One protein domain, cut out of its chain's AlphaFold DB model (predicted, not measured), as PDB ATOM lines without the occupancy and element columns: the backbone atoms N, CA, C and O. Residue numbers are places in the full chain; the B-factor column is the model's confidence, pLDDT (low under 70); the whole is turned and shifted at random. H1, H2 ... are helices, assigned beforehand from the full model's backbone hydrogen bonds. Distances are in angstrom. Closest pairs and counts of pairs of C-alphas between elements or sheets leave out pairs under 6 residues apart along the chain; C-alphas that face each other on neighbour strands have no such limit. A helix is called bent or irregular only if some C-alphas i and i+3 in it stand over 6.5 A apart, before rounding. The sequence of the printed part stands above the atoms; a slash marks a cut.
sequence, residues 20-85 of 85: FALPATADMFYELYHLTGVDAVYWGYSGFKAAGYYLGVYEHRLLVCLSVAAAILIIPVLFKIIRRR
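What this domain is: This is residues 20 to 85 of the 85 residues of an uncharacterized protein of Halioglobus japonicus (UniProt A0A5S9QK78). The model is a V with one thin arm and one thick arm. The long, kinked helix H3 alone makes the thin arm, the helical hairpin of H1 and H2 lying side by side makes the thick one, and H2 and H3 come together near their ends at the corner. Most of H3 sticks out from the hairpin, with residues 61 to 63 and 66 to 82 standing free. The printed part has 66 residues with three named helices, H1, H2 and H3 in that order along the chain, and no named strand; the class is all helix. The whole is extended, with a radius of gyration of the C-alphas of 16.8 A, and flat, spanning 52 by 29 by 13 A.

How they stand to each other: H3, residues 61 to 82, touches no helix but is near H2, residues 39 to 57. H2 and H3 are close but not clearly touching; their closest C-alphas, those of Leu 55 and Arg 61, are 5.8 A apart. Their lines stand about perpendicular at 71 degrees, only just past a steep tilt, and their centres are 23.5 A apart. H1, residues 20 to 36, and H2 form a helical hairpin, two helices that follow each other along the chain and run opposite ways. H1 and H2 touch, with 31 pairs of C-alphas within 8 A, the closest being those of Ala 26 and Tyr 45 at 4.6 A. They run opposite ways at a shallow tilt of 21 degrees, centre to centre 9.0 A. H1 and H3 are apart. Every O i to N i+4 pair of H2 is within hydrogen-bond range, against 12 of 13 in H1 and 16 of 18 in H3.

Where its parts are: H3 is the longest helix, with 22 residues and 30.9 A from first to last C-alpha; it begins at C-alpha 61 (114.372, 79.840, 95.173) and ends at C-alpha 82 (117.546, 78.688, 64.486). It has a kink of 31 degrees near residue 73, and it is irregular, but only just: C-alphas 73 and 76 are 6.53 A apart. H2, residues 39 to 57, measures 27.3 A. H1, residues 20 to 36, measures 25.9 A and begins at C-alpha 20 (123.675, 75.315, 98.267). H1 is irregular too, its C-alphas 20 and 23 being 7.5 A apart.

The domain as a whole: The two C-alphas farthest apart, those of Leu 35 and Arg 85, are 52.6 A apart. Without the stretches that stand free, residues 57 to 63 and 66 to 85, the body of 39 residues spans 33 by 14 by 12 A. The printed part has no cut, and both links, H1 to H2 and H2 to H3, are tight. The mean pLDDT of the printed part is 95.6, and one residue is under 70, Arg 85, the chain's last residue.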
ATOM      1  N   PHE A  20     122.904  75.667  97.066       96.81
ATOM      2  CA  PHE A  20     123.675  75.315  98.267       96.81
ATOM      3  C   PHE A  20     124.987  76.089  98.451       96.81
ATOM      4  O   PHE A  20     125.384  76.330  99.587       96.81
ATOM      5  N   ALA A  21     125.681  76.466  97.377       97.75
ATOM      6  CA  ALA A  21     127.103  76.815  97.444       97.75
ATOM      7  C   ALA A  21     127.410  78.320  97.367       97.75
ATOM      8  O   ALA A  21     128.557  78.709  97.594       97.75
ATOM      9  N   LEU A  22     126.426  79.181  97.076       97.44
ATOM     10  CA  LEU A  22     126.654  80.633  97.000       97.44
ATOM     11  C   LEU A  22     127.229  81.227  98.302       97.44
ATOM     12  O   LEU A  22     128.223  81.946  98.201       97.44
ATOM     13  N   PRO A  23     126.701  80.914  99.508       96.81
ATOM     14  CA  PRO A  23     127.265  81.449 100.751       96.81
ATOM     15  C   PRO A  23     128.686  80.941 101.013       96.81
ATOM     16  O   PRO A  23     129.570  81.738 101.293       96.81
ATOM     17  N   ALA A  24     128.932  79.642 100.809       97.56
ATOM     18  CA  ALA A  24     130.266  79.060 100.967       97.56
ATOM     19  C   ALA A  24     131.293  79.688 100.006       97.56
ATOM     20  O   ALA A  24     132.453  79.885 100.356       97.56
ATOM     21  N   THR A  25     130.861  80.048  98.794       98.06
ATOM     22  CA  THR A  25     131.717  80.769  97.846       98.06
ATOM     23  C   THR A  25     132.000  82.186  98.334       98.06
ATOM     24  O   THR A  25     133.127  82.650  98.209       98.06
ATOM     25  N   ALA A  26     131.022  82.866  98.939       98.12
ATOM     26  CA  ALA A  26     131.268  84.160  99.566       98.12
ATOM     27  C   ALA A  26     132.348  84.043 100.654       98.12
ATOM     28  O   ALA A  26     133.318  84.792 100.610       98.12
ATOM     29  N   ASP A  27     132.242  83.070 101.558       98.19
ATOM     30  CA  ASP A  27     133.225  82.869 102.632       98.19
ATOM     31  C   ASP A  27     134.639  82.629 102.078       98.19
ATOM     32  O   ASP A  27     135.598  83.264 102.514       98.19
ATOM     33  N   MET A  28     134.769  81.826 101.018       98.31
ATOM     34  CA  MET A  28     136.053  81.619 100.340       98.31
ATOM     35  C   MET A  28     136.633  82.924  99.760       98.31
ATOM     36  O   MET A  28     137.830  83.184  99.885       98.31
ATOM     37  N   PHE A  29     135.809  83.767  99.129       98.19
ATOM     38  CA  PHE A  29     136.256  85.073  98.629       98.19
ATOM     39  C   PHE A  29     136.612  86.032  99.771       98.19
ATOM     40  O   PHE A  29     137.547  86.819  99.635       98.19
ATOM     41  N   TYR A  30     135.894  85.968 100.892       98.06
ATOM     42  CA  TYR A  30     136.211  86.747 102.083       98.06
ATOM     43  C   TYR A  30     137.608  86.401 102.595       98.06
ATOM     44  O   TYR A  30     138.439  87.296 102.747       98.06
ATOM     45  N   GLU A  31     137.899  85.116 102.791       98.31
ATOM     46  CA  GLU A  31     139.219  84.647 103.221       98.31
ATOM     47  C   GLU A  31     140.309  85.034 102.217       98.31
ATOM     48  O   GLU A  31     141.342  85.588 102.599       98.31
ATOM     49  N   LEU A  32     140.062  84.836 100.918       98.12
ATOM     50  CA  LEU A  32     141.015  85.193  99.869       98.12
ATOM     51  C   LEU A  32     141.320  86.696  99.849       98.12
ATOM     52  O   LEU A  32     142.473  87.086  99.655       98.12
ATOM     53  N   TYR A  33     140.320  87.549 100.068       98.06
ATOM     54  CA  TYR A  33     140.535  88.989 100.187       98.06
ATOM     55  C   TYR A  33     141.412  89.326 101.397       98.06
ATOM     56  O   TYR A  33     142.333  90.124 101.260       98.06
ATOM     57  N   HIS A  34     141.205  88.682 102.549       97.69
ATOM     58  CA  HIS A  34     142.033  88.921 103.740       97.69
ATOM     59  C   HIS A  34     143.489  88.484 103.548       97.69
ATOM     60  O   HIS A  34     144.387  89.075 104.140       97.69
ATOM     61  N   LEU A  35     143.732  87.481 102.702       98.19
ATOM     62  CA  LEU A  35     145.082  87.026 102.372       98.19
ATOM     63  C   LEU A  35     145.777  87.898 101.320       98.19
ATOM     64  O   LEU A  35     146.997  88.031 101.347       98.19
ATOM     65  N   THR A  36     145.025  88.454 100.366       97.75
ATOM     66  CA  THR A  36     145.598  89.103  99.172       97.75
ATOM     67  C   THR A  36     145.466  90.622  99.154       97.75
ATOM     68  O   THR A  36     146.249  91.285  98.479       97.75
ATOM     69  N   GLY A  37     144.471  91.184  99.844       96.94
ATOM     70  CA  GLY A  37     144.128  92.607  99.798       96.94
ATOM     71  C   GLY A  37     143.611  93.093  98.438       96.94
ATOM     72  O   GLY A  37     143.564  94.294  98.202       96.94
ATOM     73  N   VAL A  38     143.254  92.194  97.512       98.12
ATOM     74  CA  VAL A  38     142.829  92.573  96.155       98.12
ATOM     75  C   VAL A  38     141.356  92.984  96.148       98.12
ATOM     76  O   VAL A  38     140.472  92.142  96.295       98.12
ATOM     77  N   ASP A  39     141.071  94.256  95.867       97.19
ATOM     78  CA  ASP A  39     139.705  94.807  95.875       97.19
ATOM     79  C   ASP A  39     138.720  94.041  94.982       97.19
ATOM     80  O   ASP A  39     137.568  93.824  95.353       97.19
ATOM     81  N   ALA A  40     139.162  93.571  93.811       97.12
ATOM     82  CA  ALA A  40     138.317  92.776  92.917       97.12
ATOM     83  C   ALA A  40     137.774  91.499  93.595       97.12
ATOM     84  O   ALA A  40     136.647  91.082  93.324       97.12
ATOM     85  N   VAL A  41     138.539  90.904  94.517       97.50
ATOM     86  CA  VAL A  41     138.110  89.742  95.308       97.50
ATOM     87  C   VAL A  41     137.035  90.151  96.318       97.50
ATOM     88  O   VAL A  41     136.047  89.437  96.482       97.50
ATOM     89  N   TYR A  42     137.152  91.329  96.931       97.38
ATOM     90  CA  TYR A  42     136.124  91.855  97.834       97.38
ATOM     91  C   TYR A  42     134.787  92.117  97.123       97.38
ATOM     92  O   TYR A  42     133.714  91.833  97.666       97.38
ATOM     93  N   TRP A  43     134.828  92.603  95.879       97.94
ATOM     94  CA  TRP A  43     133.626  92.716  95.048       97.94
ATOM     95  C   TRP A  43     132.995  91.348  94.776       97.94
ATOM     96  O   TRP A  43     131.774  91.210  94.867       97.94
ATOM     97  N   GLY A  44     133.819  90.326  94.525       97.31
ATOM     98  CA  GLY A  44     133.372  88.936  94.422       97.31
ATOM     99  C   GLY A  44     132.664  88.460  95.693       97.31
ATOM    100  O   GLY A  44     131.515  88.025  95.620       97.31
ATOM    101  N   TYR A  45     133.296  88.625  96.860       98.06
ATOM    102  CA  TYR A  45     132.690  88.339  98.167       98.06
ATOM    103  C   TYR A  45     131.320  89.005  98.310       98.06
ATOM    104  O   TYR A  45     130.329  88.340  98.608       98.06
ATOM    105  N   SER A  46     131.261  90.313  98.062       97.88
ATOM    106  CA  SER A  46     130.049  91.114  98.230       97.88
ATOM    107  C   SER A  46     128.923  90.625  97.318       97.88
ATOM    108  O   SER A  46     127.788  90.460  97.768       97.88
ATOM    109  N   GLY A  47     129.246  90.317  96.058       98.12
ATOM    110  CA  GLY A  47     128.303  89.761  95.091       98.12
ATOM    111  C   GLY A  47     127.766  88.391  95.507       98.12
ATOM    112  O   GLY A  47     126.551  88.201  95.553       98.12
ATOM    113  N   PHE A  48     128.644  87.447  95.861       98.12
ATOM    114  CA  PHE A  48     128.230  86.103  96.285       98.12
ATOM    115  C   PHE A  48     127.458  86.118  97.605       98.12
ATOM    116  O   PHE A  48     126.472  85.392  97.737       98.12
ATOM    117  N   LYS A  49     127.838  86.982  98.551       98.19
ATOM    118  CA  LYS A  49     127.119  87.167  99.817       98.19
ATOM    119  C   LYS A  49     125.703  87.676  99.578       98.19
ATOM    120  O   LYS A  49     124.752  87.103 100.104       98.19
ATOM    121  N   ALA A  50     125.554  88.725  98.766       98.25
ATOM    122  CA  ALA A  50     124.249  89.281  98.431       98.25
ATOM    123  C   ALA A  50     123.388  88.257  97.678       98.25
ATOM    124  O   ALA A  50     122.250  88.007  98.068       98.25
ATOM    125  N   ALA A  51     123.941  87.611  96.648       97.56
ATOM    126  CA  ALA A  51     123.235  86.588  95.883       97.56
ATOM    127  C   ALA A  51     122.797  85.413  96.769       97.56
ATOM    128  O   ALA A  51     121.643  85.000  96.702       97.56
ATOM    129  N   GLY A  52     123.687  84.912  97.629       97.31
ATOM    130  CA  GLY A  52     123.389  83.835  98.570       97.31
ATOM    131  C   GLY A  52     122.301  84.209  99.575       97.31
ATOM    132  O   GLY A  52     121.403  83.404  99.816       97.31
ATOM    133  N   TYR A  53     122.327  85.434 100.108       97.62
ATOM    134  CA  TYR A  53     121.293  85.929 101.016       97.62
ATOM    135  C   TYR A  53     119.938  86.064 100.314       97.62
ATOM    136  O   TYR A  53     118.976  85.409 100.712       97.62
ATOM    137  N   TYR A  54     119.863  86.864  99.244       97.75
ATOM    138  CA  TYR A  54     118.599  87.159  98.570       97.75
ATOM    139  C   TYR A  54     117.987  85.923  97.921       97.75
ATOM    140  O   TYR A  54     116.791  85.699  98.073       97.75
ATOM    141  N   LEU A  55     118.786  85.083  97.254       97.31
ATOM    142  CA  LEU A  55     118.280  83.822  96.714       97.31
ATOM    143  C   LEU A  55     117.895  82.855  97.842       97.31
ATOM    144  O   LEU A  55     116.927  82.118  97.698       97.31
ATOM    145  N   GLY A  56     118.625  82.865  98.959       96.31
ATOM    146  CA  GLY A  56     118.388  82.004 100.115       96.31
ATOM    147  C   GLY A  56     117.036  82.233 100.786       96.31
ATOM    148  O   GLY A  56     116.372  81.251 101.123       96.31
ATOM    149  N   VAL A  57     116.628  83.498 100.935       97.12
ATOM    150  CA  VAL A  57     115.348  83.902 101.552       97.12
ATOM    151  C   VAL A  57     114.181  83.969 100.564       97.12
ATOM    152  O   VAL A  57     113.041  84.161 100.975       97.12
ATOM    153  N   TYR A  58     114.438  83.829  99.263       97.19
ATOM    154  CA  TYR A  58     113.402  83.953  98.245       97.19
ATOM    155  C   TYR A  58     112.470  82.735  98.225       97.19
ATOM    156  O   TYR A  58     112.914  81.600  98.049       97.19
ATOM    157  N   GLU A  59     111.159  82.971  98.317       96.88
ATOM    158  CA  GLU A  59     110.133  81.914  98.356       96.88
ATOM    159  C   GLU A  59     110.184  80.986  97.134       96.88
ATOM    160  O   GLU A  59     109.938  79.783  97.224       96.88
ATOM    161  N   HIS A  60     110.560  81.529  95.976       96.81
ATOM    162  CA  HIS A  60     110.641  80.784  94.721       96.81
ATOM    163  C   HIS A  60     112.067  80.345  94.372       96.81
ATOM    164  O   HIS A  60     112.355  80.045  93.213       96.81
ATOM    165  N   ARG A  61     112.975  80.270  95.354       96.69
ATOM    166  CA  ARG A  61     114.372  79.840  95.173       96.69
ATOM    167  C   ARG A  61     114.513  78.572  94.335       96.69
ATOM    168  O   ARG A  61     115.327  78.533  93.414       96.69
ATOM    169  N   LEU A  62     113.714  77.546  94.632       96.75
ATOM    170  CA  LEU A  62     113.735  76.281  93.892       96.75
ATOM    171  C   LEU A  62     113.388  76.499  92.410       96.75
ATOM    172  O   LEU A  62     114.094  76.006  91.534       96.75
ATOM    173  N   LEU A  63     112.342  77.283  92.130       97.38
ATOM    174  CA  LEU A  63     111.913  77.590  90.765       97.38
ATOM    175  C   LEU A  63     112.984  78.367  89.994       97.38
ATOM    176  O   LEU A  63     113.214  78.072  88.826       97.38
ATOM    177  N   VAL A  64     113.681  79.303  90.644       97.50
ATOM    178  CA  VAL A  64     114.804  80.035  90.034       97.50
ATOM    179  C   VAL A  64     115.963  79.092  89.696       97.50
ATOM    180  O   VAL A  64     116.497  79.137  88.593       97.50
ATOM    181  N   CYS A  65     116.337  78.187  90.603       97.69
ATOM    182  CA  CYS A  65     117.414  77.228  90.333       97.69
ATOM    183  C   CYS A  65     117.054  76.287  89.168       97.69
ATOM    184  O   CYS A  65     117.882  76.018  88.293       97.69
ATOM    185  N   LEU A  66     115.802  75.822  89.122       97.81
ATOM    186  CA  LEU A  66     115.298  74.972  88.042       97.81
ATOM    187  C   LEU A  66     115.167  75.725  86.712       97.81
ATOM    188  O   LEU A  66     115.444  75.140  85.665       97.81
ATOM    189  N   SER A  67     114.792  77.006  86.722       97.88
ATOM    190  CA  SER A  67     114.694  77.807  85.498       97.88
ATOM    191  C   SER A  67     116.067  78.050  84.871       97.88
ATOM    192  O   SER A  67     116.205  77.931  83.654       97.88
ATOM    193  N   VAL A  68     117.106  78.273  85.685       97.56
ATOM    194  CA  VAL A  68     118.496  78.343  85.207       97.56
ATOM    195  C   VAL A  68     118.930  77.009  84.595       97.56
ATOM    196  O   VAL A  68     119.484  76.991  83.494       97.56
ATOM    197  N   ALA A  69     118.633  75.880  85.247       97.56
ATOM    198  CA  ALA A  69     118.920  74.559  84.685       97.56
ATOM    199  C   ALA A  69     118.206  74.342  83.342       97.56
ATOM    200  O   ALA A  69     118.827  73.913  82.369       97.56
ATOM    201  N   ALA A  70     116.921  74.696  83.257       97.25
ATOM    202  CA  ALA A  70     116.149  74.615  82.023       97.25
ATOM    203  C   ALA A  70     116.750  75.500  80.921       97.25
ATOM    204  O   ALA A  70     116.903  75.044  79.787       97.25
ATOM    205  N   ALA A  71     117.170  76.725  81.246       97.31
ATOM    206  CA  ALA A  71     117.826  77.630  80.308       97.31
ATOM    207  C   ALA A  71     119.123  77.027  79.735       97.31
ATOM    208  O   ALA A  71     119.316  77.042  78.518       97.31
ATOM    209  N   ILE A  72     119.967  76.411  80.574       96.50
ATOM    210  CA  ILE A  72     121.203  75.724  80.145       96.50
ATOM    211  C   ILE A  72     120.910  74.608  79.130       96.50
ATOM    212  O   ILE A  72     121.690  74.386  78.199       96.50
ATOM    213  N   LEU A  73     119.788  73.904  79.283       95.94
ATOM    214  CA  LEU A  73     119.390  72.825  78.378       95.94
ATOM    215  C   LEU A  73     118.752  73.348  77.085       95.94
ATOM    216  O   LEU A  73     119.063  72.848  76.001       95.94
ATOM    217  N   ILE A  74     117.870  74.343  77.189       94.88
ATOM    218  CA  ILE A  74     117.004  74.801  76.097       94.88
ATOM    219  C   ILE A  74     117.737  75.768  75.165       94.88
ATOM    220  O   ILE A  74     117.645  75.616  73.946       94.88
ATOM    221  N   ILE A  75     118.506  76.724  75.695       94.50
ATOM    222  CA  ILE A  75     119.165  77.768  74.892       94.50
ATOM    223  C   ILE A  75     120.031  77.167  73.767       94.50
ATOM    224  O   ILE A  75     119.839  77.539  72.607       94.50
ATOM    225  N   PRO A  76     120.926  76.190  74.024       92.06
ATOM    226  CA  PRO A  76     121.748  75.611  72.960       92.06
ATOM    227  C   PRO A  76     120.928  74.865  71.903       92.06
ATOM    228  O   PRO A  76     121.326  74.799  70.738       92.06
ATOM    229  N   VAL A  77     119.794  74.278  72.298       91.00
ATOM    230  CA  VAL A  77     118.879  73.598  71.374       91.00
ATOM    231  C   VAL A  77     118.190  74.622  70.477       91.00
ATOM    232  O   VAL A  77     118.182  74.435  69.262       91.00
ATOM    233  N   LEU A  78     117.702  75.730  71.042       91.31
ATOM    234  CA  LEU A  78     117.109  76.828  70.278       91.31
ATOM    235  C   LEU A  78     118.098  77.402  69.260       91.31
ATOM    236  O   LEU A  78     117.759  77.505  68.084       91.31
ATOM    237  N   PHE A  79     119.344  77.669  69.658       91.31
ATOM    238  CA  PHE A  79     120.378  78.146  68.731       91.31
ATOM    239  C   PHE A  79     120.656  77.163  67.589       91.31
ATOM    240  O   PHE A  79     120.817  77.579  66.442       91.31
ATOM    241  N   LYS A  80     120.688  75.854  67.870       89.25
ATOM    242  CA  LYS A  80     120.855  74.831  66.825       89.25
ATOM    243  C   LYS A  80     119.673  74.787  65.863       89.25
ATOM    244  O   LYS A  80     119.889  74.544  64.681       89.25
ATOM    245  N   ILE A  81     118.450  74.974  66.357       88.19
ATOM    246  CA  ILE A  81     117.242  74.993  65.525       88.19
ATOM    247  C   ILE A  81     117.237  76.238  64.638       88.19
ATOM    248  O   ILE A  81     117.044  76.114  63.433       88.19
ATOM    249  N   ILE A  82     117.511  77.413  65.213       91.81
ATOM    250  CA  ILE A  82     117.546  78.688  64.486       91.81
ATOM    251  C   ILE A  82     118.622  78.663  63.397       91.81
ATOM    252  O   ILE A  82     118.342  79.045  62.274       91.81
ATOM    253  N   ARG A  83     119.825  78.152  63.693       85.19
ATOM    254  CA  ARG A  83     120.944  78.091  62.732       85.19
ATOM    255  C   ARG A  83     120.759  77.065  61.601       85.19
ATOM    256  O   ARG A  83     121.548  77.053  60.665       85.19
ATOM    257  N   ARG A  84     119.799  76.143  61.725       75.19
ATOM    258  CA  ARG A  84     119.498  75.124  60.700       75.19
ATOM    259  C   ARG A  84     118.408  75.555  59.717       75.19
ATOM    260  O   ARG A  84     118.214  74.846  58.735       75.19
ATOM    261  N   ARG A  85     117.689  76.639  60.011       55.06
ATOM    262  CA  ARG A  85     116.855  77.351  59.038       55.06
ATOM    263  C   ARG A  85     117.708  78.372  58.302       55.06
ATOM    264  O   ARG A  85     117.370  78.625  57.133       55.06
TER     265      ARG A  85